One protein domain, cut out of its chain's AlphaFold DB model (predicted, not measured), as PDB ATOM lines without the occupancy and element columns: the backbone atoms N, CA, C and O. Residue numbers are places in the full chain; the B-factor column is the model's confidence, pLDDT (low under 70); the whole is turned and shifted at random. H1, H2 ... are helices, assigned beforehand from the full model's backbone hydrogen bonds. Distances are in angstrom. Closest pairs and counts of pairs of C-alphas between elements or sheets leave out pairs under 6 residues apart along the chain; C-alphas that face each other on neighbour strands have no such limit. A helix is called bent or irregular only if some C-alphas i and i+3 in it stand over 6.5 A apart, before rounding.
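What this domain is: This is residues 69 to 87 and 94 to 276 of the 311 residues of the protein "Transmembrane protein 195" of Pteropus alecto (UniProt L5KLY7). A cluster of mostly short helices, with H5 near its middle, is joined at one corner by the long helix H4, which runs away from it like an arm toward a thin far end where H3 and H9 lie. In the cluster, H10 and H11 make a helical hairpin that packs on H5, while H1 packs on the beginning of H10 and on little H7. Long loops complete the outside: one returns from H9 to H10, with residues 193 to 200 sticking out, and another makes the last 31 residues. The printed part has 202 residues with eleven named helices, H1 to H11 in order, and no named strand, and its class is all helix. It is only just compact, close to loose, with a radius of gyration of the C-alphas of 19.7 A, and it spans 57 by 44 by 40 A.

Where its parts are: H1 begins the printed part, residues 69 to 81, from C-alpha 69 at (16.404, -36.899, -23.855), and is 18.1 A long. H2 is residues 84 to 87. After the cut comes H3, residues 94 to 104, 14.8 A long. H4, residues 114 to 137, is the longest helix at 34.5 A, from C-alpha 114 at (15.240, 9.433, -23.436) to C-alpha 137 at (19.838, -15.832, -46.472). Five short helices follow: H5, residues 139 to 143; H6, residues 146 to 149; H7, residues 156 to 160; H8, residues 166 to 169; and H9, residues 177 to 181. H9 is neither bent nor irregular, but only just: C-alphas 178 and 181 are 6.1 A apart. H10, residues 216 to 233, is 26.4 A long. It has a kink of 38 degrees near residue 223 and is irregular, with C-alphas 220 and 223 7.8 A apart. H11, residues 237 to 245, is 13.1 A long and ends at C-alpha 245, (27.759, -15.508, -49.493).

How they stand to each other: H5 and H10 are the hubs, touching three helices each. H10 touches H5 with residues 221 to 227 alone, the closest C-alphas being those of Ala 143 and His 223, 5.5 A apart. H10 and H11 form a helical hairpin at a shallow tilt of 22 degrees, opposite ways; their closest C-alphas are those of Phe 231 and Lys 240, 5.2 A apart. H11 also touches H5, closest at the C-alphas of Ile 140 and Ile 244, 5.5 A. H1 touches H10 with residues 74 to 78 alone, closest at the C-alphas of Thr 74 and Pro 216, 5.6 A, and their lines are about perpendicular, only just, at 73 degrees. H1 touches H7, closest at the C-alphas of Gly 79 and Leu 160, 4.7 A. H6 is near H1 and close to but not clearly touching H10, the closest C-alphas being those of Thr 147 and Gln 220, 6.0 A. H4 and H5 touch only at the corner, closest at the C-alphas of Ala 135 and Met 141, 4.5 A. H8 is close to but not clearly touching H5, with the C-alphas of Met 141 and Thr 169 closest at 5.6 A, and H2, with those of Pro 85 and Ile 167 closest at 7.5 A. H3 and H9 are apart from each other, and each of them is also apart from H4, H5 and H8. Every O i to N i+4 pair is within hydrogen-bond range in H1, H3, H4 and H5, against 12 of 14 in H10, 3 of 5 in H11, and 0 of 1 in both H7 and H9, where 2 of 2 O i to N i+3 pairs are within range; H2, H6 and H8 are too short for an O i to N i+4 pair.

The domain as a whole: The C-alphas farthest apart are those of Leu 106 and Ser 276, 59.4 A. Residues 88 to 93 are not printed, and C-alphas 87 and 94 are 12.2 A apart across the cut. The link from H9 to H10, 34 residues, is long. Mean pLDDT of the printed part is 81.6, and residues 169 to 197 are under 70.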
ATOM      1  N   LEU A  69      15.341 -37.389 -24.747       83.38
ATOM      2  CA  LEU A  69      16.404 -36.899 -23.855       83.38
ATOM      3  C   LEU A  69      17.735 -36.686 -24.593       83.38
ATOM      4  O   LEU A  69      18.483 -35.789 -24.230       83.38
ATOM      5  N   ASP A  70      18.008 -37.476 -25.634       87.62
ATOM      6  CA  ASP A  70      19.202 -37.329 -26.467       87.62
ATOM      7  C   ASP A  70      19.259 -35.943 -27.146       87.62
ATOM      8  O   ASP A  70      20.313 -35.307 -27.162       87.62
ATOM      9  N   ASP A  71      18.122 -35.427 -27.635       90.81
ATOM     10  CA  ASP A  71      18.058 -34.088 -28.236       90.81
ATOM     11  C   ASP A  71      18.218 -32.985 -27.185       90.81
ATOM     12  O   ASP A  71      18.955 -32.024 -27.404       90.81
ATOM     13  N   ALA A  72      17.607 -33.155 -26.008       89.06
ATOM     14  CA  ALA A  72      17.759 -32.212 -24.902       89.06
ATOM     15  C   ALA A  72      19.220 -32.117 -24.433       89.06
ATOM     16  O   ALA A  72      19.757 -31.019 -24.294       89.06
ATOM     17  N   LEU A  73      19.900 -33.257 -24.256       89.94
ATOM     18  CA  LEU A  73      21.327 -33.294 -23.918       89.94
ATOM     19  C   LEU A  73      22.184 -32.646 -25.009       89.94
ATOM     20  O   LEU A  73      23.096 -31.881 -24.694       89.94
ATOM     21  N   THR A  74      21.877 -32.906 -26.283       92.75
ATOM     22  CA  THR A  74      22.560 -32.270 -27.421       92.75
ATOM     23  C   THR A  74      22.384 -30.751 -27.384       92.75
ATOM     24  O   THR A  74      23.353 -30.012 -27.565       92.75
ATOM     25  N   SER A  75      21.173 -30.276 -27.090       93.56
ATOM     26  CA  SER A  75      20.843 -28.850 -27.025       93.56
ATOM     27  C   SER A  75      21.551 -28.139 -25.871       93.56
ATOM     28  O   SER A  75      22.151 -27.086 -26.085       93.56
ATOM     29  N   ILE A  76      21.584 -28.736 -24.673       90.44
ATOM     30  CA  ILE A  76      22.346 -28.179 -23.543       90.44
ATOM     31  C   ILE A  76      23.854 -28.217 -23.846       90.44
ATOM     32  O   ILE A  76      24.548 -27.232 -23.601       90.44
ATOM     33  N   SER A  77      24.362 -29.305 -24.439       91.81
ATOM     34  CA  SER A  77      25.776 -29.414 -24.841       91.81
ATOM     35  C   SER A  77      26.169 -28.313 -25.827       91.81
ATOM     36  O   SER A  77      27.209 -27.680 -25.659       91.81
ATOM     37  N   ALA A  78      25.329 -28.042 -26.830       92.88
ATOM     38  CA  ALA A  78      25.530 -26.939 -27.764       92.88
ATOM     39  C   ALA A  78      25.570 -25.582 -27.040       92.88
ATOM     40  O   ALA A  78      26.454 -24.770 -27.311       92.88
ATOM     41  N   GLY A  79      24.690 -25.374 -26.056       89.19
ATOM     42  CA  GLY A  79      24.687 -24.186 -25.204       89.19
ATOM     43  C   GLY A  79      25.990 -23.989 -24.434       89.19
ATOM     44  O   GLY A  79      26.555 -22.896 -24.480       89.19
ATOM     45  N   VAL A  80      26.512 -25.040 -23.798       86.81
ATOM     46  CA  VAL A  80      27.809 -25.003 -23.094       86.81
ATOM     47  C   VAL A  80      28.951 -24.714 -24.072       86.81
ATOM     48  O   VAL A  80      29.741 -23.794 -23.853       86.81
ATOM     49  N   LEU A  81      29.007 -25.435 -25.198       89.00
ATOM     50  CA  LEU A  81      30.037 -25.241 -26.225       89.00
ATOM     51  C   LEU A  81      30.035 -23.810 -26.779       89.00
ATOM     52  O   LEU A  81      31.104 -23.239 -26.992       89.00
ATOM     53  N   SER A  82      28.857 -23.201 -26.959       86.56
ATOM     54  CA  SER A  82      28.718 -21.831 -27.478       86.56
ATOM     55  C   SER A  82      29.376 -20.756 -26.600       86.56
ATOM     56  O   SER A  82      29.620 -19.644 -27.069       86.56
ATOM     57  N   ARG A  83      29.708 -21.069 -25.338       82.94
ATOM     58  CA  ARG A  83      30.407 -20.150 -24.425       82.94
ATOM     59  C   ARG A  83      31.922 -20.156 -24.604       82.94
ATOM     60  O   ARG A  83      32.556 -19.141 -24.326       82.94
ATOM     61  N   LEU A  84      32.500 -21.248 -25.107       83.62
ATOM     62  CA  LEU A  84      33.952 -21.403 -25.259       83.62
ATOM     63  C   LEU A  84      34.616 -20.327 -26.138       83.62
ATOM     64  O   LEU A  84      35.658 -19.816 -25.730       83.62
ATOM     65  N   PRO A  85      34.046 -19.911 -27.289       83.38
ATOM     66  CA  PRO A  85      34.637 -18.865 -28.126       83.38
ATOM     67  C   PRO A  85      34.946 -17.555 -27.388       83.38
ATOM     68  O   PRO A  85      35.947 -16.902 -27.688       83.38
ATOM     69  N   ARG A  86      34.123 -17.173 -26.399       73.94
ATOM     70  CA  ARG A  86      34.312 -15.931 -25.628       73.94
ATOM     71  C   ARG A  86      35.603 -15.939 -24.817       73.94
ATOM     72  O   ARG A  86      36.203 -14.882 -24.663       73.94
ATOM     73  N   LEU A  87      36.065 -17.108 -24.370       75.75
ATOM     74  CA  LEU A  87      37.315 -17.237 -23.611       75.75
ATOM     75  C   LEU A  87      38.533 -16.749 -24.408       75.75
ATOM     76  O   LEU A  87      39.484 -16.245 -23.825       75.75
ATOM     77  N   LEU A  94      37.042  -6.331 -26.457       70.25
ATOM     78  CA  LEU A  94      37.086  -5.205 -25.522       70.25
ATOM     79  C   LEU A  94      38.201  -4.211 -25.866       70.25
ATOM     80  O   LEU A  94      37.969  -3.007 -25.883       70.25
ATOM     81  N   THR A  95      39.401  -4.703 -26.186       75.56
ATOM     82  CA  THR A  95      40.531  -3.831 -26.548       75.56
ATOM     83  C   THR A  95      40.238  -3.064 -27.837       75.56
ATOM     84  O   THR A  95      40.505  -1.866 -27.914       75.56
ATOM     85  N   SER A  96      39.648  -3.732 -28.834       73.12
ATOM     86  CA  SER A  96      39.262  -3.099 -30.101       73.12
ATOM     87  C   SER A  96      38.175  -2.047 -29.882       73.12
ATOM     88  O   SER A  96      38.288  -0.941 -30.406       73.12
ATOM     89  N   TYR A  97      37.165  -2.363 -29.064       70.06
ATOM     90  CA  TYR A  97      36.109  -1.424 -28.690       70.06
ATOM     91  C   TYR A  97      36.683  -0.179 -28.006       70.06
ATOM     92  O   TYR A  97      36.440   0.931 -28.471       70.06
ATOM     93  N   THR A  98      37.499  -0.348 -26.960       72.50
ATOM     94  CA  THR A  98      38.106   0.772 -26.226       72.50
ATOM     95  C   THR A  98      38.995   1.620 -27.130       72.50
ATOM     96  O   THR A  98      38.929   2.846 -27.082       72.50
ATOM     97  N   TYR A  99      39.791   0.998 -28.007       77.88
ATOM     98  CA  TYR A  99      40.618   1.735 -28.962       77.88
ATOM     99  C   TYR A  99      39.773   2.606 -29.903       77.88
ATOM    100  O   TYR A  99      40.057   3.794 -30.062       77.88
ATOM    101  N   ILE A 100      38.716   2.043 -30.496       74.81
ATOM    102  CA  ILE A 100      37.805   2.786 -31.375       74.81
ATOM    103  C   ILE A 100      37.089   3.891 -30.591       74.81
ATOM    104  O   ILE A 100      36.998   5.020 -31.070       74.81
ATOM    105  N   TRP A 101      36.627   3.595 -29.378       73.69
ATOM    106  CA  TRP A 101      35.950   4.557 -28.514       73.69
ATOM    107  C   TRP A 101      36.841   5.750 -28.151       73.69
ATOM    108  O   TRP A 101      36.377   6.889 -28.182       73.69
ATOM    109  N   GLU A 102      38.118   5.527 -27.838       77.19
ATOM    110  CA  GLU A 102      39.028   6.613 -27.458       77.19
ATOM    111  C   GLU A 102      39.567   7.418 -28.643       77.19
ATOM    112  O   GLU A 102      39.810   8.615 -28.499       77.19
ATOM    113  N   ASN A 103      39.717   6.806 -29.823       79.19
ATOM    114  CA  ASN A 103      40.383   7.450 -30.965       79.19
ATOM    115  C   ASN A 103      39.430   7.885 -32.089       79.19
ATOM    116  O   ASN A 103      39.776   8.765 -32.878       79.19
ATOM    117  N   HIS A 104      38.251   7.268 -32.198       80.00
ATOM    118  CA  HIS A 104      37.384   7.386 -33.374       80.00
ATOM    119  C   HIS A 104      35.906   7.656 -33.053       80.00
ATOM    120  O   HIS A 104      35.086   7.672 -33.974       80.00
ATOM    121  N   ARG A 105      35.530   7.893 -31.787       74.00
ATOM    122  CA  ARG A 105      34.145   8.277 -31.465       74.00
ATOM    123  C   ARG A 105      33.805   9.639 -32.079       74.00
ATOM    124  O   ARG A 105      34.512  10.619 -31.867       74.00
ATOM    125  N   LEU A 106      32.706   9.700 -32.828       76.94
ATOM    126  CA  LEU A 106      32.216  10.941 -33.444       76.94
ATOM    127  C   LEU A 106      31.282  11.710 -32.508       76.94
ATOM    128  O   LEU A 106      31.346  12.932 -32.415       76.94
ATOM    129  N   ILE A 107      30.413  10.973 -31.818       77.88
ATOM    130  CA  ILE A 107      29.414  11.496 -30.893       77.88
ATOM    131  C   ILE A 107      29.364  10.613 -29.650       77.88
ATOM    132  O   ILE A 107      29.621   9.411 -29.714       77.88
ATOM    133  N   SER A 108      29.011  11.213 -28.518       74.88
ATOM    134  CA  SER A 108      28.739  10.491 -27.279       74.88
ATOM    135  C   SER A 108      27.252  10.582 -26.983       74.88
ATOM    136  O   SER A 108      26.703  11.679 -26.879       74.88
ATOM    137  N   LEU A 109      26.601   9.427 -26.867       77.19
ATOM    138  CA  LEU A 109      25.197   9.353 -26.492       77.19
ATOM    139  C   LEU A 109      25.086   9.397 -24.956       77.19
ATOM    140  O   LEU A 109      25.651   8.525 -24.294       77.19
ATOM    141  N   PRO A 110      24.401  10.394 -24.367       79.06
ATOM    142  CA  PRO A 110      24.240  10.477 -22.917       79.06
ATOM    143  C   PRO A 110      23.388   9.317 -22.392       79.06
ATOM    144  O   PRO A 110      22.330   9.023 -22.954       79.06
ATOM    145  N   TRP A 111      23.842   8.671 -21.316       77.94
ATOM    146  CA  TRP A 111      23.199   7.496 -20.713       77.94
ATOM    147  C   TRP A 111      21.822   7.808 -20.100       77.94
ATOM    148  O   TRP A 111      20.974   6.925 -20.011       77.94
ATOM    149  N   ASP A 112      21.580   9.060 -19.707       82.00
ATOM    150  CA  ASP A 112      20.372   9.550 -19.032       82.00
ATOM    151  C   ASP A 112      19.359  10.214 -19.985       82.00
ATOM    152  O   ASP A 112      18.395  10.850 -19.553       82.00
ATOM    153  N   SER A 113      19.545  10.061 -21.297       82.12
ATOM    154  CA  SER A 113      18.666  10.655 -22.303       82.12
ATOM    155  C   SER A 113      17.609   9.682 -22.807       82.12
ATOM    156  O   SER A 113      17.907   8.591 -23.296       82.12
ATOM    157  N   LEU A 114      16.355  10.143 -22.806       87.75
ATOM    158  CA  LEU A 114      15.240   9.433 -23.436       87.75
ATOM    159  C   LEU A 114      15.493   9.181 -24.927       87.75
ATOM    160  O   LEU A 114      15.129   8.127 -25.439       87.75
ATOM    161  N   TRP A 115      16.140  10.122 -25.623       85.56
ATOM    162  CA  TRP A 115      16.465   9.958 -27.040       85.56
ATOM    163  C   TRP A 115      17.544   8.909 -27.262       85.56
ATOM    164  O   TRP A 115      17.392   8.106 -28.177       85.56
ATOM    165  N   THR A 116      18.578   8.865 -26.414       80.50
ATOM    166  CA  THR A 116      19.574   7.784 -26.453       80.50
ATOM    167  C   THR A 116      18.878   6.442 -26.302       80.50
ATOM    168  O   THR A 116      19.083   5.570 -27.134       80.50
ATOM    169  N   TRP A 117      18.000   6.309 -25.304       81.69
ATOM    170  CA  TRP A 117      17.275   5.067 -25.053       81.69
ATOM    171  C   TRP A 117      16.420   4.624 -26.242       81.69
ATOM    172  O   TRP A 117      16.489   3.469 -26.651       81.69
ATOM    173  N   TYR A 118      15.626   5.528 -26.829       81.56
ATOM    174  CA  TYR A 118      14.810   5.169 -27.990       81.56
ATOM    175  C   TYR A 118      15.683   4.843 -29.203       81.56
ATOM    176  O   TYR A 118      15.445   3.832 -29.852       81.56
ATOM    177  N   LEU A 119      16.709   5.639 -29.503       81.44
ATOM    178  CA  LEU A 119      17.581   5.385 -30.652       81.44
ATOM    179  C   LEU A 119      18.319   4.048 -30.526       81.44
ATOM    180  O   LEU A 119      18.344   3.287 -31.493       81.44
ATOM    181  N   THR A 120      18.858   3.724 -29.348       75.81
ATOM    182  CA  THR A 120      19.531   2.437 -29.117       75.81
ATOM    183  C   THR A 120      18.541   1.280 -29.131       75.81
ATOM    184  O   THR A 120      18.817   0.273 -29.772       75.81
ATOM    185  N   PHE A 121      17.360   1.427 -28.524       77.06
ATOM    186  CA  PHE A 121      16.304   0.414 -28.580       77.06
ATOM    187  C   PHE A 121      15.909   0.083 -30.028       77.06
ATOM    188  O   PHE A 121      15.920  -1.086 -30.419       77.06
ATOM    189  N   LEU A 122      15.600   1.102 -30.842       80.44
ATOM    190  CA  LEU A 122      15.214   0.894 -32.240       80.44
ATOM    191  C   LEU A 122      16.396   0.348 -33.067       80.44
ATOM    192  O   LEU A 122      16.196  -0.521 -33.914       80.44
ATOM    193  N   GLY A 123      17.615   0.840 -32.818       76.50
ATOM    194  CA  GLY A 123      18.830   0.425 -33.522       76.50
ATOM    195  C   GLY A 123      19.217  -1.029 -33.249       76.50
ATOM    196  O   GLY A 123      19.519  -1.766 -34.187       76.50
ATOM    197  N   VAL A 124      19.145  -1.468 -31.990       72.44
ATOM    198  CA  VAL A 124      19.431  -2.852 -31.587       72.44
ATOM    199  C   VAL A 124      18.397  -3.816 -32.167       72.44
ATOM    200  O   VAL A 124      18.785  -4.838 -32.733       72.44
ATOM    201  N   ASP A 125      17.100  -3.497 -32.097       73.81
ATOM    202  CA  ASP A 125      16.059  -4.354 -32.689       73.81
ATOM    203  C   ASP A 125      16.214  -4.461 -34.217       73.81
ATOM    204  O   ASP A 125      16.147  -5.554 -34.788       73.81
ATOM    205  N   PHE A 126      16.523  -3.345 -34.885       76.81
ATOM    206  CA  PHE A 126      16.800  -3.334 -36.320       76.81
ATOM    207  C   PHE A 126      18.043  -4.155 -36.690       76.81
ATOM    208  O   PHE A 126      18.014  -4.935 -37.647       76.81
ATOM    209  N   GLY A 127      19.126  -4.013 -35.925       75.31
ATOM    210  CA  GLY A 127      20.338  -4.808 -36.093       75.31
ATOM    211  C   GLY A 127      20.081  -6.299 -35.923       75.31
ATOM    212  O   GLY A 127      20.494  -7.109 -36.758       75.31
ATOM    213  N   TYR A 128      19.312  -6.658 -34.894       73.81
ATOM    214  CA  TYR A 128      18.903  -8.033 -34.637       73.81
ATOM    215  C   TYR A 128      18.072  -8.607 -35.790       73.81
ATOM    216  O   TYR A 128      18.324  -9.736 -36.221       73.81
ATOM    217  N   TYR A 129      17.136  -7.831 -36.347       78.00
ATOM    218  CA  TYR A 129      16.387  -8.236 -37.535       78.00
ATOM    219  C   TYR A 129      17.307  -8.567 -38.711       78.00
ATOM    220  O   TYR A 129      17.184  -9.643 -39.301       78.00
ATOM    221  N   TRP A 130      18.222  -7.661 -39.059       80.44
ATOM    222  CA  TRP A 130      19.107  -7.865 -40.205       80.44
ATOM    223  C   TRP A 130      20.055  -9.026 -39.994       80.44
ATOM    224  O   TRP A 130      20.223  -9.832 -40.908       80.44
ATOM    225  N   PHE A 131      20.631  -9.149 -38.799       81.25
ATOM    226  CA  PHE A 131      21.418 -10.320 -38.443       81.25
ATOM    227  C   PHE A 131      20.617 -11.599 -38.690       81.25
ATOM    228  O   PHE A 131      21.074 -12.479 -39.420       81.25
ATOM    229  N   HIS A 132      19.408 -11.679 -38.135       83.06
ATOM    230  CA  HIS A 132      18.592 -12.877 -38.236       83.06
ATOM    231  C   HIS A 132      18.197 -13.174 -39.686       83.06
ATOM    232  O   HIS A 132      18.323 -14.307 -40.139       83.06
ATOM    233  N   ARG A 133      17.793 -12.155 -40.453       84.12
ATOM    234  CA  ARG A 133      17.500 -12.289 -41.883       84.12
ATOM    235  C   ARG A 133      18.713 -12.813 -42.647       84.12
ATOM    236  O   ARG A 133      18.592 -13.778 -43.395       84.12
ATOM    237  N   MET A 134      19.881 -12.204 -42.458       86.19
ATOM    238  CA  MET A 134      21.107 -12.646 -43.122       86.19
ATOM    239  C   MET A 134      21.485 -14.070 -42.708       86.19
ATOM    240  O   MET A 134      21.922 -14.846 -43.552       86.19
ATOM    241  N   ALA A 135      21.240 -14.452 -41.454       89.69
ATOM    242  CA  ALA A 135      21.451 -15.812 -40.978       89.69
ATOM    243  C   ALA A 135      20.587 -16.855 -41.707       89.69
ATOM    244  O   ALA A 135      21.009 -17.998 -41.811       89.69
ATOM    245  N   HIS A 136      19.438 -16.472 -42.271       91.06
ATOM    246  CA  HIS A 136      18.611 -17.339 -43.126       91.06
ATOM    247  C   HIS A 136      18.905 -17.198 -44.630       91.06
ATOM    248  O   HIS A 136      18.492 -18.038 -45.424       91.06
ATOM    249  N   GLU A 137      19.634 -16.160 -45.051       90.56
ATOM    250  CA  GLU A 137      19.838 -15.832 -46.472       90.56
ATOM    251  C   GLU A 137      21.288 -15.938 -46.973       90.56
ATOM    252  O   GLU A 137      21.517 -15.869 -48.185       90.56
ATOM    253  N   VAL A 138      22.264 -16.066 -46.073       93.12
ATOM    254  CA  VAL A 138      23.705 -16.092 -46.364       93.12
ATOM    255  C   VAL A 138      24.294 -17.390 -45.823       93.12
ATOM    256  O   VAL A 138      24.239 -17.640 -44.622       93.12
ATOM    257  N   ASN A 139      24.896 -18.208 -46.688       95.81
ATOM    258  CA  ASN A 139      25.287 -19.584 -46.371       95.81
ATOM    259  C   ASN A 139      26.233 -19.690 -45.163       95.81
ATOM    260  O   ASN A 139      26.019 -20.512 -44.271       95.81
ATOM    261  N   ILE A 140      27.255 -18.831 -45.084       95.00
ATOM    262  CA  ILE A 140      28.183 -18.837 -43.943       95.00
ATOM    263  C   ILE A 140      27.523 -18.393 -42.627       95.00
ATOM    264  O   ILE A 140      27.874 -18.902 -41.566       95.00
ATOM    265  N   MET A 141      26.534 -17.496 -42.678       91.38
ATOM    266  CA  MET A 141      25.782 -17.088 -41.486       91.38
ATOM    267  C   MET A 141      24.754 -18.145 -41.086       91.38
ATOM    268  O   MET A 141      24.586 -18.411 -39.898       91.38
ATOM    269  N   TRP A 142      24.155 -18.825 -42.065       95.25
ATOM    270  CA  TRP A 142      23.345 -20.015 -41.838       95.25
ATOM    271  C   TRP A 142      24.154 -21.103 -41.133       95.25
ATOM    272  O   TRP A 142      23.668 -21.661 -40.157       95.25
ATOM    273  N   ALA A 143      25.427 -21.321 -41.492       94.94
ATOM    274  CA  ALA A 143      26.311 -22.238 -40.760       94.94
ATOM    275  C   ALA A 143      26.413 -21.906 -39.256       94.94
ATOM    276  O   ALA A 143      26.471 -22.811 -38.422       94.94
ATOM    277  N   GLY A 144      26.404 -20.615 -38.907       92.44
ATOM    278  CA  GLY A 144      26.404 -20.123 -37.529       92.44
ATOM    279  C   GLY A 144      25.037 -20.095 -36.845       92.44
ATOM    280  O   GLY A 144      24.978 -19.819 -35.652       92.44
ATOM    281  N   HIS A 145      23.950 -20.401 -37.551       93.31
ATOM    282  CA  HIS A 145      22.586 -20.255 -37.036       93.31
ATOM    283  C   HIS A 145      21.761 -21.546 -37.090       93.31
ATOM    284  O   HIS A 145      20.957 -21.810 -36.203       93.31
ATOM    285  N   GLN A 146      21.995 -22.409 -38.072       94.81
ATOM    286  CA  GLN A 146      21.233 -23.635 -38.309       94.81
ATOM    287  C   GLN A 146      21.295 -24.655 -37.168       94.81
ATOM    288  O   GLN A 146      20.342 -25.405 -36.978       94.81
ATOM    289  N   THR A 147      22.349 -24.633 -36.341       95.56
ATOM    290  CA  THR A 147      22.399 -25.401 -35.086       95.56
ATOM    291  C   THR A 147      21.144 -25.158 -34.246       95.56
ATOM    292  O   THR A 147      20.539 -26.124 -33.782       95.56
ATOM    293  N   HIS A 148      20.700 -23.903 -34.140       93.62
ATOM    294  CA  HIS A 148      19.501 -23.506 -33.401       93.62
ATOM    295  C   HIS A 148      18.214 -24.083 -33.998       93.62
ATOM    296  O   HIS A 148      17.357 -24.559 -33.259       93.62
ATOM    297  N   HIS A 149      18.123 -24.139 -35.327       93.56
ATOM    298  CA  HIS A 149      16.968 -24.686 -36.053       93.56
ATOM    299  C   HIS A 149      16.993 -26.210 -36.209       93.56
ATOM    300  O   HIS A 149      16.058 -26.793 -36.745       93.56
ATOM    301  N   SER A 150      18.061 -26.877 -35.764       95.00
ATOM    302  CA  SER A 150      18.253 -28.305 -36.036       95.00
ATOM    303  C   SER A 150      17.504 -29.265 -35.115       95.00
ATOM    304  O   SER A 150      17.467 -30.458 -35.414       95.00
ATOM    305  N   SER A 151      16.922 -28.784 -34.011       93.75
ATOM    306  CA  SER A 151      16.080 -29.635 -33.166       93.75
ATOM    307  C   SER A 151      14.746 -29.903 -33.857       93.75
ATOM    308  O   SER A 151      14.081 -28.994 -34.347       93.75
ATOM    309  N   GLU A 152      14.338 -31.166 -33.860       92.69
ATOM    310  CA  GLU A 152      13.024 -31.590 -34.347       92.69
ATOM    311  C   GLU A 152      11.957 -31.535 -33.229       92.69
ATOM    312  O   GLU A 152      10.861 -32.072 -33.392       92.69
ATOM    313  N   ASP A 153      12.280 -30.935 -32.077       88.31
ATOM    314  CA  ASP A 153      11.374 -30.734 -30.947       88.31
ATOM    315  C   ASP A 153      11.214 -29.241 -30.614       88.31
ATOM    316  O   ASP A 153      12.176 -28.472 -30.557       88.31
ATOM    317  N   TYR A 154       9.983 -28.848 -30.284       87.25
ATOM    318  CA  TYR A 154       9.683 -27.541 -29.704       87.25
ATOM    319  C   TYR A 154       9.564 -27.665 -28.183       87.25
ATOM    320  O   TYR A 154       8.537 -28.112 -27.667       87.25
ATOM    321  N   ASN A 155      10.644 -27.342 -27.474       87.69
ATOM    322  CA  ASN A 155      10.730 -27.400 -26.014       87.69
ATOM    323  C   ASN A 155      11.733 -26.362 -25.482       87.69
ATOM    324  O   ASN A 155      12.458 -25.728 -26.255       87.69
ATOM    325  N   LEU A 156      11.809 -26.194 -24.160       88.94
ATOM    326  CA  LEU A 156      12.673 -25.173 -23.558       88.94
ATOM    327  C   LEU A 156      14.170 -25.470 -23.718       88.94
ATOM    328  O   LEU A 156      14.964 -24.539 -23.836       88.94
ATOM    329  N   SER A 157      14.580 -26.741 -23.780       89.06
ATOM    330  CA  SER A 157      15.995 -27.089 -23.981       89.06
ATOM    331  C   SER A 157      16.523 -26.650 -25.351       89.06
ATOM    332  O   SER A 157      17.687 -26.264 -25.451       89.06
ATOM    333  N   THR A 158      15.664 -26.608 -26.376       89.88
ATOM    334  CA  THR A 158      16.002 -26.131 -27.726       89.88
ATOM    335  C   THR A 158      16.498 -24.679 -27.721       89.88
ATOM    336  O   THR A 158      17.372 -24.326 -28.514       89.88
ATOM    337  N   ALA A 159      16.046 -23.840 -26.778       87.25
ATOM    338  CA  ALA A 159      16.537 -22.464 -26.642       87.25
ATOM    339  C   ALA A 159      18.053 -22.401 -26.358       87.25
ATOM    340  O   ALA A 159      18.732 -21.463 -26.783       87.25
ATOM    341  N   LEU A 160      18.609 -23.425 -25.700       89.94
ATOM    342  CA  LEU A 160      20.039 -23.519 -25.406       89.94
ATOM    343  C   LEU A 160      20.874 -23.998 -26.599       89.94
ATOM    344  O   LEU A 160      22.097 -23.928 -26.531       89.94
ATOM    345  N   ARG A 161      20.260 -24.449 -27.699       94.00
ATOM    346  CA  ARG A 161      20.953 -25.039 -28.853       94.00
ATOM    347  C   ARG A 161      21.655 -23.990 -29.727       94.00
ATOM    348  O   ARG A 161      21.284 -23.766 -30.871       94.00
ATOM    349  N   GLN A 162      22.664 -23.320 -29.188       91.81
ATOM    350  CA  GLN A 162      23.374 -22.231 -29.866       91.81
ATOM    351  C   GLN A 162      24.627 -22.738 -30.596       91.81
ATOM    352  O   GLN A 162      25.256 -23.719 -30.182       91.81
ATOM    353  N   SER A 163      25.003 -22.082 -31.698       93.62
ATOM    354  CA  SER A 163      26.227 -22.439 -32.426       93.62
ATOM    355  C   SER A 163      27.471 -21.833 -31.774       93.62
ATOM    356  O   SER A 163      27.446 -20.694 -31.307       93.62
ATOM    357  N   VAL A 164      28.602 -22.539 -31.827       92.44
ATOM    358  CA  VAL A 164      29.920 -21.970 -31.477       92.44
ATOM    359  C   VAL A 164      30.357 -20.870 -32.445       92.44
ATOM    360  O   VAL A 164      31.179 -20.027 -32.102       92.44
ATOM    361  N   LEU A 165      29.806 -20.864 -33.660       88.88
ATOM    362  CA  LEU A 165      30.097 -19.849 -34.669       88.88
ATOM    363  C   LEU A 165      29.149 -18.660 -34.593       88.88
ATOM    364  O   LEU A 165      29.384 -17.643 -35.251       88.88
ATOM    365  N   GLN A 166      28.074 -18.790 -33.810       83.38
ATOM    366  CA  GLN A 166      27.067 -17.754 -33.719       83.38
ATOM    367  C   GLN A 166      27.707 -16.455 -33.278       83.38
ATOM    368  O   GLN A 166      27.476 -15.473 -33.938       83.38
ATOM    369  N   ILE A 167      28.617 -16.446 -32.303       76.62
ATOM    370  CA  ILE A 167      29.276 -15.208 -31.854       76.62
ATOM    371  C   ILE A 167      30.011 -14.426 -32.959       76.62
ATOM    372  O   ILE A 167      30.114 -13.212 -32.870       76.62
ATOM    373  N   TYR A 168      30.521 -15.105 -33.991       77.81
ATOM    374  CA  TYR A 168      31.271 -14.474 -35.084       77.81
ATOM    375  C   TYR A 168      30.379 -14.013 -36.237       77.81
ATOM    376  O   TYR A 168      30.812 -13.251 -37.097       77.81
ATOM    377  N   THR A 169      29.157 -14.539 -36.295       69.94
ATOM    378  CA  THR A 169      28.173 -14.259 -37.351       69.94
ATOM    379  C   THR A 169      27.037 -13.386 -36.829       69.94
ATOM    380  O   THR A 169      26.487 -12.571 -37.565       69.94
ATOM    381  N   SER A 170      26.722 -13.525 -35.544       62.88
ATOM    382  CA  SER A 170      25.943 -12.611 -34.735       62.88
ATOM    383  C   SER A 170      26.707 -11.327 -34.630       62.88
ATOM    384  O   SER A 170      27.893 -11.324 -34.323       62.88
ATOM    385  N   TRP A 171      25.993 -10.252 -34.895       53.59
ATOM    386  CA  TRP A 171      26.445  -8.906 -34.647       53.59
ATOM    387  C   TRP A 171      27.259  -8.767 -33.360       53.59
ATOM    388  O   TRP A 171      26.847  -9.220 -32.293       53.59
ATOM    389  N   VAL A 172      28.401  -8.098 -33.505       45.59
ATOM    390  CA  VAL A 172      29.342  -7.757 -32.433       45.59
ATOM    391  C   VAL A 172      29.409  -6.230 -32.223       45.59
ATOM    392  O   VAL A 172      30.286  -5.762 -31.516       45.59
ATOM    393  N   ILE A 173      28.514  -5.402 -32.792       39.34
ATOM    394  CA  ILE A 173      28.576  -3.938 -32.572       39.34
ATOM    395  C   ILE A 173      27.201  -3.328 -32.268       39.34
ATOM    396  O   ILE A 173      26.269  -3.456 -33.054       39.34
ATOM    397  N   ASP A 174      27.137  -2.579 -31.164       42.31
ATOM    398  CA  ASP A 174      26.110  -1.601 -30.772       42.31
ATOM    399  C   ASP A 174      25.984  -0.387 -31.745       42.31
ATOM    400  O   ASP A 174      25.530   0.680 -31.335       42.31
ATOM    401  N   ASN A 175      26.419  -0.478 -33.019       39.47
ATOM    402  CA  ASN A 175      26.399   0.648 -33.972       39.47
ATOM    403  C   ASN A 175      26.471   0.256 -35.472       39.47
ATOM    404  O   ASN A 175      27.029  -0.786 -35.820       39.47
ATOM    405  N   LEU A 176      25.932   1.109 -36.362       41.44
ATOM    406  CA  LEU A 176      25.521   0.771 -37.741       41.44
ATOM    407  C   LEU A 176      26.263   1.458 -38.900       41.44
ATOM    408  O   LEU A 176      26.024   1.095 -40.058       41.44
ATOM    409  N   GLY A 177      27.162   2.409 -38.664       52.62
ATOM    410  CA  GLY A 177      27.933   3.017 -39.754       52.62
ATOM    411  C   GLY A 177      27.034   3.711 -40.803       52.62
ATOM    412  O   GLY A 177      25.998   4.261 -40.449       52.62
ATOM    413  N   PRO A 178      27.357   3.701 -42.114       37.09
ATOM    414  CA  PRO A 178      26.640   4.495 -43.133       37.09
ATOM    415  C   PRO A 178      25.136   4.194 -43.285       37.09
ATOM    416  O   PRO A 178      24.410   4.972 -43.905       37.09
ATOM    417  N   LEU A 179      24.660   3.074 -42.726       42.44
ATOM    418  CA  LEU A 179      23.240   2.709 -42.662       42.44
ATOM    419  C   LEU A 179      22.426   3.613 -41.714       42.44
ATOM    420  O   LEU A 179      21.199   3.644 -41.815       42.44
ATOM    421  N   GLU A 180      23.086   4.409 -40.869       48.03
ATOM    422  CA  GLU A 180      22.487   5.451 -40.016       48.03
ATOM    423  C   GLU A 180      21.800   6.582 -40.810       48.03
ATOM    424  O   GLU A 180      21.034   7.360 -40.246       48.03
ATOM    425  N   LEU A 181      22.023   6.668 -42.126       42.22
ATOM    426  CA  LEU A 181      21.495   7.743 -42.971       42.22
ATOM    427  C   LEU A 181      20.198   7.388 -43.727       42.22
ATOM    428  O   LEU A 181      19.669   8.254 -44.421       42.22
ATOM    429  N   ILE A 182      19.697   6.138 -43.660       34.28
ATOM    430  CA  ILE A 182      18.690   5.641 -44.635       34.28
ATOM    431  C   ILE A 182      17.499   4.846 -44.038       34.28
ATOM    432  O   ILE A 182      16.557   4.576 -44.773       34.28
ATOM    433  N   LEU A 183      17.414   4.609 -42.717       37.75
ATOM    434  CA  LEU A 183      16.223   4.037 -42.023       37.75
ATOM    435  C   LEU A 183      16.001   2.507 -42.182       37.75
ATOM    436  O   LEU A 183      16.213   1.944 -43.253       37.75
ATOM    437  N   ASN A 184      15.468   1.831 -41.145       31.83
ATOM    438  CA  ASN A 184      14.033   1.494 -40.981       31.83
ATOM    439  C   ASN A 184      13.751   0.867 -39.583       31.83
ATOM    440  O   ASN A 184      14.644   0.345 -38.935       31.83
ATOM    441  N   THR A 185      12.518   0.967 -39.094       34.06
ATOM    442  CA  THR A 185      12.081   0.818 -37.683       34.06
ATOM    443  C   THR A 185      11.815  -0.628 -37.178       34.06
ATOM    444  O   THR A 185      11.762  -1.561 -37.984       34.06
ATOM    445  N   PRO A 186      11.569  -0.828 -35.858       31.98
ATOM    446  CA  PRO A 186      11.371  -2.123 -35.209       31.98
ATOM    447  C   PRO A 186       9.953  -2.651 -35.380       31.98
ATOM    448  O   PRO A 186       9.050  -2.455 -34.565       31.98
ATOM    449  N   SER A 187       9.746  -3.348 -36.486       26.25
ATOM    450  CA  SER A 187       8.510  -4.075 -36.769       26.25
ATOM    451  C   SER A 187       8.698  -5.594 -36.754       26.25
ATOM    452  O   SER A 187       7.884  -6.310 -37.334       26.25
ATOM    453  N   HIS A 188       9.730  -6.116 -36.084       34.72
ATOM    454  CA  HIS A 188      10.206  -7.485 -36.299       34.72
ATOM    455  C   HIS A 188       9.883  -8.545 -35.246       34.72
ATOM    456  O   HIS A 188      10.275  -9.699 -35.410       34.72
ATOM    457  N   HIS A 189       8.927  -8.264 -34.362       35.53
ATOM    458  CA  HIS A 189       7.984  -9.319 -33.962       35.53
ATOM    459  C   HIS A 189       7.091  -9.805 -35.127       35.53
ATOM    460  O   HIS A 189       6.432 -10.832 -35.002       35.53
ATOM    461  N   ARG A 190       7.137  -9.160 -36.307       38.84
ATOM    462  CA  ARG A 190       6.500  -9.637 -37.546       38.84
ATOM    463  C   ARG A 190       7.443 -10.248 -38.593       38.84
ATOM    464  O   ARG A 190       7.004 -10.366 -39.715       38.84
ATOM    465  N   VAL A 191       8.693 -10.661 -38.356       37.66
ATOM    466  CA  VAL A 191       9.415 -11.444 -39.419       37.66
ATOM    467  C   VAL A 191      10.022 -12.760 -38.935       37.66
ATOM    468  O   VAL A 191      10.712 -13.440 -39.677       37.66
ATOM    469  N   HIS A 192       9.613 -13.228 -37.756       41.34
ATOM    470  CA  HIS A 192       9.465 -14.679 -37.540       41.34
ATOM    471  C   HIS A 192       8.019 -15.165 -37.719       41.34
ATOM    472  O   HIS A 192       7.798 -16.321 -38.052       41.34
ATOM    473  N   HIS A 193       7.037 -14.257 -37.603       40.72
ATOM    474  CA  HIS A 193       5.597 -14.558 -37.652       40.72
ATOM    475  C   HIS A 193       4.762 -13.548 -38.476       40.72
ATOM    476  O   HIS A 193       3.564 -13.404 -38.250       40.72
ATOM    477  N   GLY A 194       5.359 -12.783 -39.399       36.41
ATOM    478  CA  GLY A 194       4.610 -11.776 -40.190       36.41
ATOM    479  C   GLY A 194       3.758 -12.330 -41.303       36.41
ATOM    480  O   GLY A 194       2.852 -11.654 -41.777       36.41
ATOM    481  N   THR A 195       4.042 -13.555 -41.709       47.75
ATOM    482  CA  THR A 195       3.116 -14.383 -42.459       47.75
ATOM    483  C   THR A 195       2.420 -15.245 -41.425       47.75
ATOM    484  O   THR A 195       2.792 -16.399 -41.215       47.75
ATOM    485  N   PHE A 196       1.482 -14.651 -40.686       56.94
ATOM    486  CA  PHE A 196       0.544 -15.469 -39.936       56.94
ATOM    487  C   PHE A 196      -0.193 -16.327 -40.962       56.94
ATOM    488  O   PHE A 196      -1.028 -15.836 -41.716       56.94
ATOM    489  N   GLU A 197       0.180 -17.594 -41.009       64.25
ATOM    490  CA  GLU A 197      -0.551 -18.632 -41.701       64.25
ATOM    491  C   GLU A 197      -1.284 -19.395 -40.605       64.25
ATOM    492  O   GLU A 197      -0.670 -19.827 -39.626       64.25
ATOM    493  N   ALA A 198      -2.604 -19.527 -40.730       75.94
ATOM    494  CA  ALA A 198      -3.343 -20.368 -39.802       75.94
ATOM    495  C   ALA A 198      -2.761 -21.789 -39.855       75.94
ATOM    496  O   ALA A 198      -2.503 -22.310 -40.942       75.94
ATOM    497  N   GLU A 199      -2.556 -22.416 -38.694       73.38
ATOM    498  CA  GLU A 199      -2.036 -23.784 -38.586       73.38
ATOM    499  C   GLU A 199      -3.061 -24.801 -39.127       73.38
ATOM    500  O   GLU A 199      -3.746 -25.506 -38.390       73.38
ATOM    501  N   ASN A 200      -3.192 -24.864 -40.452       80.88
ATOM    502  CA  ASN A 200      -4.098 -25.763 -41.167       80.88
ATOM    503  C   ASN A 200      -3.482 -27.159 -41.365       80.88
ATOM    504  O   ASN A 200      -4.176 -28.114 -41.715       80.88
ATOM    505  N   LYS A 201      -2.163 -27.278 -41.180       81.06
ATOM    506  CA  LYS A 201      -1.385 -28.513 -41.313       81.06
ATOM    507  C   LYS A 201      -0.521 -28.695 -40.072       81.06
ATOM    508  O   LYS A 201      -0.108 -27.725 -39.443       81.06
ATOM    509  N   LYS A 202      -0.233 -29.952 -39.730       85.38
ATOM    510  CA  LYS A 202       0.652 -30.288 -38.612       85.38
ATOM    511  C   LYS A 202       2.035 -29.669 -38.842       85.38
ATOM    512  O   LYS A 202       2.666 -29.953 -39.857       85.38
ATOM    513  N   VAL A 203       2.505 -28.884 -37.875       86.75
ATOM    514  CA  VAL A 203       3.856 -28.308 -37.877       86.75
ATOM    515  C   VAL A 203       4.894 -29.416 -37.680       86.75
ATOM    516  O   VAL A 203       4.750 -30.274 -36.802       86.75
ATOM    517  N   VAL A 204       5.939 -29.392 -38.504       88.75
ATOM    518  CA  VAL A 204       7.106 -30.276 -38.414       88.75
ATOM    519  C   VAL A 204       8.320 -29.396 -38.150       88.75
ATOM    520  O   VAL A 204       8.584 -28.468 -38.908       88.75
ATOM    521  N   TYR A 205       9.012 -29.659 -37.044       91.19
ATOM    522  CA  TYR A 205      10.182 -28.897 -36.607       91.19
ATOM    523  C   TYR A 205      11.475 -29.525 -37.137       91.19
ATOM    524  O   TYR A 205      11.518 -30.728 -37.396       91.19
ATOM    525  N   GLY A 206      12.535 -28.722 -37.237       92.25
ATOM    526  CA  GLY A 206      13.859 -29.141 -37.695       92.25
ATOM    527  C   GLY A 206      14.279 -28.470 -39.004       92.25
ATOM    528  O   GLY A 206      13.637 -27.540 -39.492       92.25
ATOM    529  N   LEU A 207      15.377 -28.958 -39.585       93.31
ATOM    530  CA  LEU A 207      15.858 -28.503 -40.892       93.31
ATOM    531  C   LEU A 207      15.086 -29.188 -42.024       93.31
ATOM    532  O   LEU A 207      14.731 -30.360 -41.918       93.31
ATOM    533  N   THR A 208      14.951 -28.504 -43.163       90.31
ATOM    534  CA  THR A 208      14.422 -29.096 -44.408       90.31
ATOM    535  C   THR A 208      15.261 -30.279 -44.902       90.31
ATOM    536  O   THR A 208      14.742 -31.192 -45.537       90.31
ATOM    537  N   HIS A 209      16.552 -30.294 -44.560       90.25
ATOM    538  CA  HIS A 209      17.460 -31.421 -44.741       90.25
ATOM    539  C   HIS A 209      18.010 -31.851 -43.369       90.25
ATOM    540  O   HIS A 209      18.962 -31.240 -42.876       90.25
ATOM    541  N   PRO A 210      17.417 -32.868 -42.713       91.31
ATOM    542  CA  PRO A 210      17.803 -33.261 -41.361       91.31
ATOM    543  C   PRO A 210      19.256 -33.747 -41.259       91.31
ATOM    544  O   PRO A 210      19.727 -34.539 -42.076       91.31
ATOM    545  N   ILE A 211      19.951 -33.342 -40.189       92.75
ATOM    546  CA  ILE A 211      21.340 -33.757 -39.894       92.75
ATOM    547  C   ILE A 211      21.402 -35.234 -39.458       92.75
ATOM    548  O   ILE A 211      22.431 -35.891 -39.600       92.75
ATOM    549  N   ASN A 212      20.295 -35.766 -38.921       92.44
ATOM    550  CA  ASN A 212      20.152 -37.156 -38.473       92.44
ATOM    551  C   ASN A 212      21.223 -37.604 -37.454       92.44
ATOM    552  O   ASN A 212      21.744 -38.719 -37.520       92.44
ATOM    553  N   THR A 213      21.570 -36.743 -36.491       92.81
ATOM    554  CA  THR A 213      22.523 -37.085 -35.426       92.81
ATOM    555  C   THR A 213      22.269 -36.325 -34.120       92.81
ATOM    556  O   THR A 213      21.779 -35.200 -34.136       92.81
ATOM    557  N   PHE A 214      22.657 -36.939 -32.997       92.31
ATOM    558  CA  PHE A 214      22.760 -36.308 -31.671       92.31
ATOM    559  C   PHE A 214      24.213 -35.980 -31.291       92.31
ATOM    560  O   PHE A 214      24.495 -35.574 -30.170       92.31
ATOM    561  N   ASP A 215      25.167 -36.198 -32.200       91.69
ATOM    562  CA  ASP A 215      26.564 -35.861 -31.948       91.69
ATOM    563  C   ASP A 215      26.729 -34.329 -31.907       91.69
ATOM    564  O   ASP A 215      26.475 -33.662 -32.920       91.69
ATOM    565  N   PRO A 216      27.156 -33.748 -30.769       90.75
ATOM    566  CA  PRO A 216      27.204 -32.300 -30.615       90.75
ATOM    567  C   PRO A 216      28.207 -31.645 -31.571       90.75
ATOM    568  O   PRO A 216      27.961 -30.531 -32.020       90.75
ATOM    569  N   PHE A 217      29.301 -32.313 -31.952       93.00
ATOM    570  CA  PHE A 217      30.278 -31.747 -32.885       93.00
ATOM    571  C   PHE A 217      29.742 -31.730 -34.314       93.00
ATOM    572  O   PHE A 217      29.860 -30.720 -35.010       93.00
ATOM    573  N   LYS A 218      29.101 -32.810 -34.767       95.38
ATOM    574  CA  LYS A 218      28.471 -32.833 -36.095       95.38
ATOM    575  C   LYS A 218      27.361 -31.797 -36.200       95.38
ATOM    576  O   LYS A 218      27.302 -31.082 -37.200       95.38
ATOM    577  N   VAL A 219      26.532 -31.657 -35.164       95.38
ATOM    578  CA  VAL A 219      25.502 -30.609 -35.115       95.38
ATOM    579  C   VAL A 219      26.124 -29.220 -35.319       95.38
ATOM    580  O   VAL A 219      25.607 -28.452 -36.124       95.38
ATOM    581  N   GLN A 220      27.269 -28.938 -34.691       95.19
ATOM    582  CA  GLN A 220      27.965 -27.649 -34.797       95.19
ATOM    583  C   GLN A 220      28.641 -27.410 -36.158       95.19
ATOM    584  O   GLN A 220      28.593 -26.299 -36.681       95.19
ATOM    585  N   PHE A 221      29.288 -28.430 -36.730       96.31
ATOM    586  CA  PHE A 221      30.258 -28.226 -37.815       96.31
ATOM    587  C   PHE A 221      29.861 -28.815 -39.174       96.31
ATOM    588  O   PHE A 221      30.499 -28.479 -40.173       96.31
ATOM    589  N   HIS A 222      28.826 -29.661 -39.271       96.19
ATOM    590  CA  HIS A 222      28.523 -30.356 -40.533       96.19
ATOM    591  C   HIS A 222      28.266 -29.398 -41.706       96.19
ATOM    592  O   HIS A 222      28.685 -29.679 -42.826       96.19
ATOM    593  N   HIS A 223      27.629 -28.248 -41.467       96.69
ATOM    594  CA  HIS A 223      27.321 -27.308 -42.544       96.69
ATOM    595  C   HIS A 223      28.545 -26.513 -43.002       96.69
ATOM    596  O   HIS A 223      28.647 -26.165 -44.173       96.69
ATOM    597  N   LEU A 224      29.542 -26.308 -42.132       96.69
ATOM    598  CA  LEU A 224      30.849 -25.816 -42.580       96.69
ATOM    599  C   LEU A 224      31.548 -26.833 -43.487       96.69
ATOM    600  O   LEU A 224      32.146 -26.445 -44.488       96.69
ATOM    601  N   VAL A 225      31.447 -28.129 -43.168       96.94
ATOM    602  CA  VAL A 225      31.966 -29.198 -44.036       96.94
ATOM    603  C   VAL A 225      31.228 -29.207 -45.378       96.94
ATOM    604  O   VAL A 225      31.868 -29.333 -46.423       96.94
ATOM    605  N   TYR A 226      29.908 -28.996 -45.378       96.38
ATOM    606  CA  TYR A 226      29.129 -28.801 -46.604       96.38
ATOM    607  C   TYR A 226      29.652 -27.604 -47.412       96.38
ATOM    608  O   TYR A 226      30.070 -27.787 -48.552       96.38
ATOM    609  N   ILE A 227      29.755 -26.413 -46.814       97.75
ATOM    610  CA  ILE A 227      30.284 -25.216 -47.494       97.75
ATOM    611  C   ILE A 227      31.674 -25.484 -48.073       97.75
ATOM    612  O   ILE A 227      31.925 -25.156 -49.230       97.75
ATOM    613  N   TRP A 228      32.569 -26.100 -47.299       98.19
ATOM    614  CA  TRP A 228      33.928 -26.417 -47.731       98.19
ATOM    615  C   TRP A 228      33.942 -27.358 -48.938       98.19
ATOM    616  O   TRP A 228      34.590 -27.077 -49.948       98.19
ATOM    617  N   THR A 229      33.202 -28.463 -48.867       97.94
ATOM    618  CA  THR A 229      33.139 -29.443 -49.960       97.94
ATOM    619  C   THR A 229      32.496 -28.843 -51.211       97.94
ATOM    620  O   THR A 229      33.057 -28.967 -52.303       97.94
ATOM    621  N   THR A 230      31.392 -28.103 -51.069       97.38
ATOM    622  CA  THR A 230      30.732 -27.394 -52.174       97.38
ATOM    623  C   THR A 230      31.627 -26.313 -52.775       97.38
ATOM    624  O   THR A 230      31.688 -26.185 -53.998       97.38
ATOM    625  N   PHE A 231      32.374 -25.566 -51.960       98.00
ATOM    626  CA  PHE A 231      33.313 -24.544 -52.424       98.00
ATOM    627  C   PHE A 231      34.377 -25.151 -53.339       98.00
ATOM    628  O   PHE A 231      34.639 -24.622 -54.423       98.00
ATOM    629  N   TRP A 232      34.974 -26.278 -52.946       97.62
ATOM    630  CA  TRP A 232      36.002 -26.940 -53.754       97.62
ATOM    631  C   TRP A 232      35.436 -27.604 -55.006       97.62
ATOM    632  O   TRP A 232      36.049 -27.467 -56.066       97.62
ATOM    633  N   ALA A 233      34.253 -28.213 -54.914       97.31
ATOM    634  CA  ALA A 233      33.570 -28.837 -56.046       97.31
ATOM    635  C   ALA A 233      33.030 -27.825 -57.075       97.31
ATOM    636  O   ALA A 233      32.894 -28.156 -58.252       97.31
ATOM    637  N   THR A 234      32.728 -26.592 -56.660       97.50
ATOM    638  CA  THR A 234      32.138 -25.579 -57.544       97.50
ATOM    639  C   THR A 234      33.202 -24.949 -58.457       97.50
ATOM    640  O   THR A 234      34.166 -24.349 -57.955       97.50
ATOM    641  N   PRO A 235      33.042 -25.026 -59.796       95.69
ATOM    642  CA  PRO A 235      33.965 -24.412 -60.743       95.69
ATOM    643  C   PRO A 235      33.733 -22.900 -60.870       95.69
ATOM    644  O   PRO A 235      32.603 -22.415 -60.812       95.69
ATOM    645  N   GLY A 236      34.816 -22.162 -61.124       96.44
ATOM    646  CA  GLY A 236      34.799 -20.714 -61.355       96.44
ATOM    647  C   GLY A 236      35.040 -19.885 -60.091       96.44
ATOM    648  O   GLY A 236      34.427 -20.103 -59.050       96.44
ATOM    649  N   PHE A 237      35.927 -18.893 -60.194       95.69
ATOM    650  CA  PHE A 237      36.365 -18.066 -59.064       95.69
ATOM    651  C   PHE A 237      35.203 -17.341 -58.365       95.69
ATOM    652  O   PHE A 237      35.030 -17.474 -57.159       95.69
ATOM    653  N   PHE A 238      34.330 -16.656 -59.111       95.75
ATOM    654  CA  PHE A 238      33.171 -15.953 -58.534       95.75
ATOM    655  C   PHE A 238      32.094 -16.890 -57.969       95.75
ATOM    656  O   PHE A 238      31.386 -16.541 -57.020       95.75
ATOM    657  N   ASN A 239      31.979 -18.100 -58.519       97.19
ATOM    658  CA  ASN A 239      31.046 -19.097 -58.008       97.19
ATOM    659  C   ASN A 239      31.492 -19.616 -56.640       97.19
ATOM    660  O   ASN A 239      30.654 -19.821 -55.770       97.19
ATOM    661  N   LYS A 240      32.801 -19.743 -56.407       97.12
ATOM    662  CA  LYS A 240      33.346 -20.106 -55.095       97.12
ATOM    663  C   LYS A 240      32.936 -19.110 -54.003       97.12
ATOM    664  O   LYS A 240      32.437 -19.523 -52.962       97.12
ATOM    665  N   PHE A 241      33.023 -17.803 -54.262       96.75
ATOM    666  CA  PHE A 241      32.497 -16.788 -53.331       96.75
ATOM    667  C   PHE A 241      30.974 -16.843 -53.193       96.75
ATOM    668  O   PHE A 241      30.442 -16.626 -52.108       96.75
ATOM    669  N   SER A 242      30.266 -17.177 -54.273       97.81
ATOM    670  CA  SER A 242      28.814 -17.351 -54.227       97.81
ATOM    671  C   SER A 242      28.393 -18.499 -53.301       97.81
ATOM    672  O   SER A 242      27.398 -18.342 -52.605       97.81
ATOM    673  N   VAL A 243      29.169 -19.587 -53.200       97.81
ATOM    674  CA  VAL A 243      28.920 -20.657 -52.210       97.81
ATOM    675  C   VAL A 243      28.958 -20.117 -50.778       97.81
ATOM    676  O   VAL A 243      28.179 -20.560 -49.946       97.81
ATOM    677  N   ILE A 244      29.838 -19.159 -50.484       96.38
ATOM    678  CA  ILE A 244      29.997 -18.605 -49.132       96.38
ATOM    679  C   ILE A 244      28.883 -17.596 -48.812       96.38
ATOM    680  O   ILE A 244      28.328 -17.618 -47.712       96.38
ATOM    681  N   PHE A 245      28.557 -16.712 -49.763       95.62
ATOM    682  CA  PHE A 245      27.759 -15.508 -49.493       95.62
ATOM    683  C   PHE A 245      26.320 -15.521 -50.026       95.62
ATOM    684  O   PHE A 245      25.516 -14.685 -49.615       95.62
ATOM    685  N   LYS A 246      25.965 -16.424 -50.945       96.25
ATOM    686  CA  LYS A 246      24.565 -16.592 -51.379       96.25
ATOM    687  C   LYS A 246      23.831 -17.564 -50.452       96.25
ATOM    688  O   LYS A 246      24.405 -18.002 -49.464       96.25
ATOM    689  N   GLY A 247      22.553 -17.839 -50.709       94.38
ATOM    690  CA  GLY A 247      21.758 -18.706 -49.837       94.38
ATOM    691  C   GLY A 247      22.246 -20.160 -49.840       94.38
ATOM    692  O   GLY A 247      22.908 -20.576 -50.792       94.38
ATOM    693  N   PRO A 248      21.896 -20.957 -48.813       92.69
ATOM    694  CA  PRO A 248      22.316 -22.358 -48.709       92.69
ATOM    695  C   PRO A 248      21.827 -23.242 -49.870       92.69
ATOM    696  O   PRO A 248      22.453 -24.254 -50.157       92.69
ATOM    697  N   GLY A 249      20.756 -22.852 -50.576       92.94
ATOM    698  CA  GLY A 249      20.270 -23.531 -51.785       92.94
ATOM    699  C   GLY A 249      20.914 -23.064 -53.101       92.94
ATOM    700  O   GLY A 249      20.504 -23.500 -54.179       92.94
ATOM    701  N   TRP A 250      21.879 -22.139 -53.064       96.56
ATOM    702  CA  TRP A 250      22.484 -21.588 -54.278       96.56
ATOM    703  C   TRP A 250      23.388 -22.599 -55.007       96.56
ATOM    704  O   TRP A 250      24.132 -23.363 -54.398       96.56
ATOM    705  N   GLY A 251      23.392 -22.533 -56.341       95.62
ATOM    706  CA  GLY A 251      24.355 -23.206 -57.215       95.62
ATOM    707  C   GLY A 251      24.516 -22.458 -58.547       95.62
ATOM    708  O   GLY A 251      23.735 -21.542 -58.827       95.62
ATOM    709  N   PRO A 252      25.510 -22.805 -59.389       95.19
ATOM    710  CA  PRO A 252      25.684 -22.173 -60.697       95.19
ATOM    711  C   PRO A 252      24.399 -22.239 -61.535       95.19
ATOM    712  O   PRO A 252      23.822 -23.307 -61.709       95.19
ATOM    713  N   GLY A 253      23.934 -21.088 -62.028       93.56
ATOM    714  CA  GLY A 253      22.682 -20.971 -62.787       93.56
ATOM    715  C   GLY A 253      21.404 -20.832 -61.948       93.56
ATOM    716  O   GLY A 253      20.359 -20.527 -62.515       93.56
ATOM    717  N   LYS A 254      21.463 -20.985 -60.616       95.81
ATOM    718  CA  LYS A 254      20.303 -20.810 -59.721       95.81
ATOM    719  C   LYS A 254      20.151 -19.361 -59.224       95.81
ATOM    720  O   LYS A 254      21.157 -18.642 -59.109       95.81
ATOM    721  N   PRO A 255      18.923 -18.932 -58.855       96.06
ATOM    722  CA  PRO A 255      18.683 -17.670 -58.151       96.06
ATOM    723  C   PRO A 255      19.464 -17.575 -56.836       96.06
ATOM    724  O   PRO A 255      19.884 -18.590 -56.283       96.06
ATOM    725  N   ARG A 256      19.629 -16.358 -56.290       95.06
ATOM    726  CA  ARG A 256      20.462 -16.088 -55.095       95.06
ATOM    727  C   ARG A 256      20.162 -17.005 -53.904       95.06
ATOM    728  O   ARG A 256      21.091 -17.363 -53.193       95.06
ATOM    729  N   LEU A 257      18.899 -17.353 -53.674       92.50
ATOM    730  CA  LEU A 257      18.474 -18.173 -52.535       92.50
ATOM    731  C   LEU A 257      18.270 -19.655 -52.884       92.50
ATOM    732  O   LEU A 257      17.904 -20.434 -52.013       92.50
ATOM    733  N   GLY A 258      18.549 -20.054 -54.125       93.56
ATOM    734  CA  GLY A 258      18.184 -21.368 -54.647       93.56
ATOM    735  C   GLY A 258      16.791 -21.375 -55.272       93.56
ATOM    736  O   GLY A 258      16.248 -20.323 -55.616       93.56
ATOM    737  N   LEU A 259      16.256 -22.578 -55.459       92.69
ATOM    738  CA  LEU A 259      14.944 -22.843 -56.044       92.69
ATOM    739  C   LEU A 259      14.020 -23.387 -54.953       92.69
ATOM    740  O   LEU A 259      14.387 -24.327 -54.249       92.69
ATOM    741  N   SER A 260      12.833 -22.802 -54.797       88.75
ATOM    742  CA  SER A 260      11.869 -23.245 -53.780       88.75
ATOM    743  C   SER A 260      11.330 -24.646 -54.073       88.75
ATOM    744  O   SER A 260      10.960 -25.363 -53.150       88.75
ATOM    745  N   GLU A 261      11.345 -25.057 -55.339       91.06
ATOM    746  CA  GLU A 261      10.920 -26.373 -55.817       91.06
ATOM    747  C   GLU A 261      11.870 -27.504 -55.388       91.06
ATOM    748  O   GLU A 261      11.494 -28.671 -55.431       91.06
ATOM    749  N   GLU A 262      13.101 -27.177 -54.978       90.75
ATOM    750  CA  GLU A 262      14.074 -28.155 -54.471       90.75
ATOM    751  C   GLU A 262      13.918 -28.423 -52.967       90.75
ATOM    752  O   GLU A 262      14.546 -29.342 -52.435       90.75
ATOM    753  N   ILE A 263      13.089 -27.637 -52.272       89.62
ATOM    754  CA  ILE A 263      12.796 -27.845 -50.854       89.62
ATOM    755  C   ILE A 263      11.876 -29.072 -50.727       89.62
ATOM    756  O   ILE A 263      10.824 -29.101 -51.367       89.62
ATOM    757  N   PRO A 264      12.227 -30.078 -49.902       90.06
ATOM    758  CA  PRO A 264      11.384 -31.254 -49.706       90.06
ATOM    759  C   PRO A 264       9.979 -30.894 -49.208       90.06
ATOM    760  O   PRO A 264       9.818 -30.048 -48.327       90.06
ATOM    761  N   GLU A 265       8.959 -31.570 -49.740       89.31
ATOM    762  CA  GLU A 265       7.581 -31.395 -49.279       89.31
ATOM    763  C   GLU A 265       7.410 -31.948 -47.856       89.31
ATOM    764  O   GLU A 265       7.752 -33.098 -47.574       89.31
ATOM    765  N   VAL A 266       6.838 -31.135 -46.964       88.19
ATOM    766  CA  VAL A 266       6.527 -31.528 -45.585       88.19
ATOM    767  C   VAL A 266       5.150 -32.191 -45.541       88.19
ATOM    768  O   VAL A 266       4.114 -31.546 -45.724       88.19
ATOM    769  N   THR A 267       5.137 -33.493 -45.274       89.12
ATOM    770  CA  THR A 267       3.943 -34.353 -45.319       89.12
ATOM    771  C   THR A 267       3.199 -34.450 -43.983       89.12
ATOM    772  O   THR A 267       2.064 -34.934 -43.933       89.12
ATOM    773  N   GLY A 268       3.835 -34.049 -42.878       86.62
ATOM    774  CA  GLY A 268       3.348 -34.226 -41.505       86.62
ATOM    775  C   GLY A 268       3.558 -35.642 -40.943       86.62
ATOM    776  O   GLY A 268       3.226 -35.898 -39.772       86.62
ATOM    777  N   LYS A 269       4.089 -36.563 -41.759       88.94
ATOM    778  CA  LYS A 269       4.376 -37.970 -41.421       88.94
ATOM    779  C   LYS A 269       5.848 -38.213 -41.083       88.94
ATOM    780  O   LYS A 269       6.228 -39.355 -40.834       88.94
ATOM    781  N   GLU A 270       6.656 -37.161 -41.067       89.69
ATOM    782  CA  GLU A 270       8.061 -37.200 -40.693       89.69
ATOM    783  C   GLU A 270       8.191 -37.762 -39.272       89.69
ATOM    784  O   GLU A 270       7.462 -37.377 -38.348       89.69
ATOM    785  N   VAL A 271       9.100 -38.722 -39.117       88.25
ATOM    786  CA  VAL A 271       9.395 -39.362 -37.837       88.25
ATOM    787  C   VAL A 271      10.693 -38.758 -37.320       88.25
ATOM    788  O   VAL A 271      11.723 -38.961 -37.964       88.25
ATOM    789  N   PRO A 272      10.669 -38.046 -36.180       89.00
ATOM    790  CA  PRO A 272      11.877 -37.438 -35.652       89.00
ATOM    791  C   PRO A 272      12.939 -38.475 -35.296       89.00
ATOM    792  O   PRO A 272      12.616 -39.602 -34.895       89.00
ATOM    793  N   LEU A 273      14.208 -38.075 -35.366       90.19
ATOM    794  CA  LEU A 273      15.329 -38.938 -35.020       90.19
ATOM    795  C   LEU A 273      15.164 -39.507 -33.605       90.19
ATOM    796  O   LEU A 273      14.905 -38.780 -32.638       90.19
ATOM    797  N   SER A 274      15.381 -40.815 -33.473       86.94
ATOM    798  CA  SER A 274      15.374 -41.521 -32.193       86.94
ATOM    799  C   SER A 274      16.653 -42.330 -32.017       86.94
ATOM    800  O   SER A 274      17.097 -43.002 -32.946       86.94
ATOM    801  N   SER A 275      17.231 -42.294 -30.819       83.31
ATOM    802  CA  SER A 275      18.427 -43.071 -30.499       83.31
ATOM    803  C   SER A 275      18.085 -44.551 -30.314       83.31
ATOM    804  O   SER A 275      17.152 -44.891 -29.585       83.31
ATOM    805  N   SER A 276      18.873 -45.453 -30.898       82.69
ATOM    806  CA  SER A 276      18.800 -46.894 -30.616       82.69
ATOM    807  C   SER A 276      19.570 -47.296 -29.347       82.69
ATOM    808  O   SER A 276      19.584 -48.473 -28.984       82.69
TER     809      SER A 276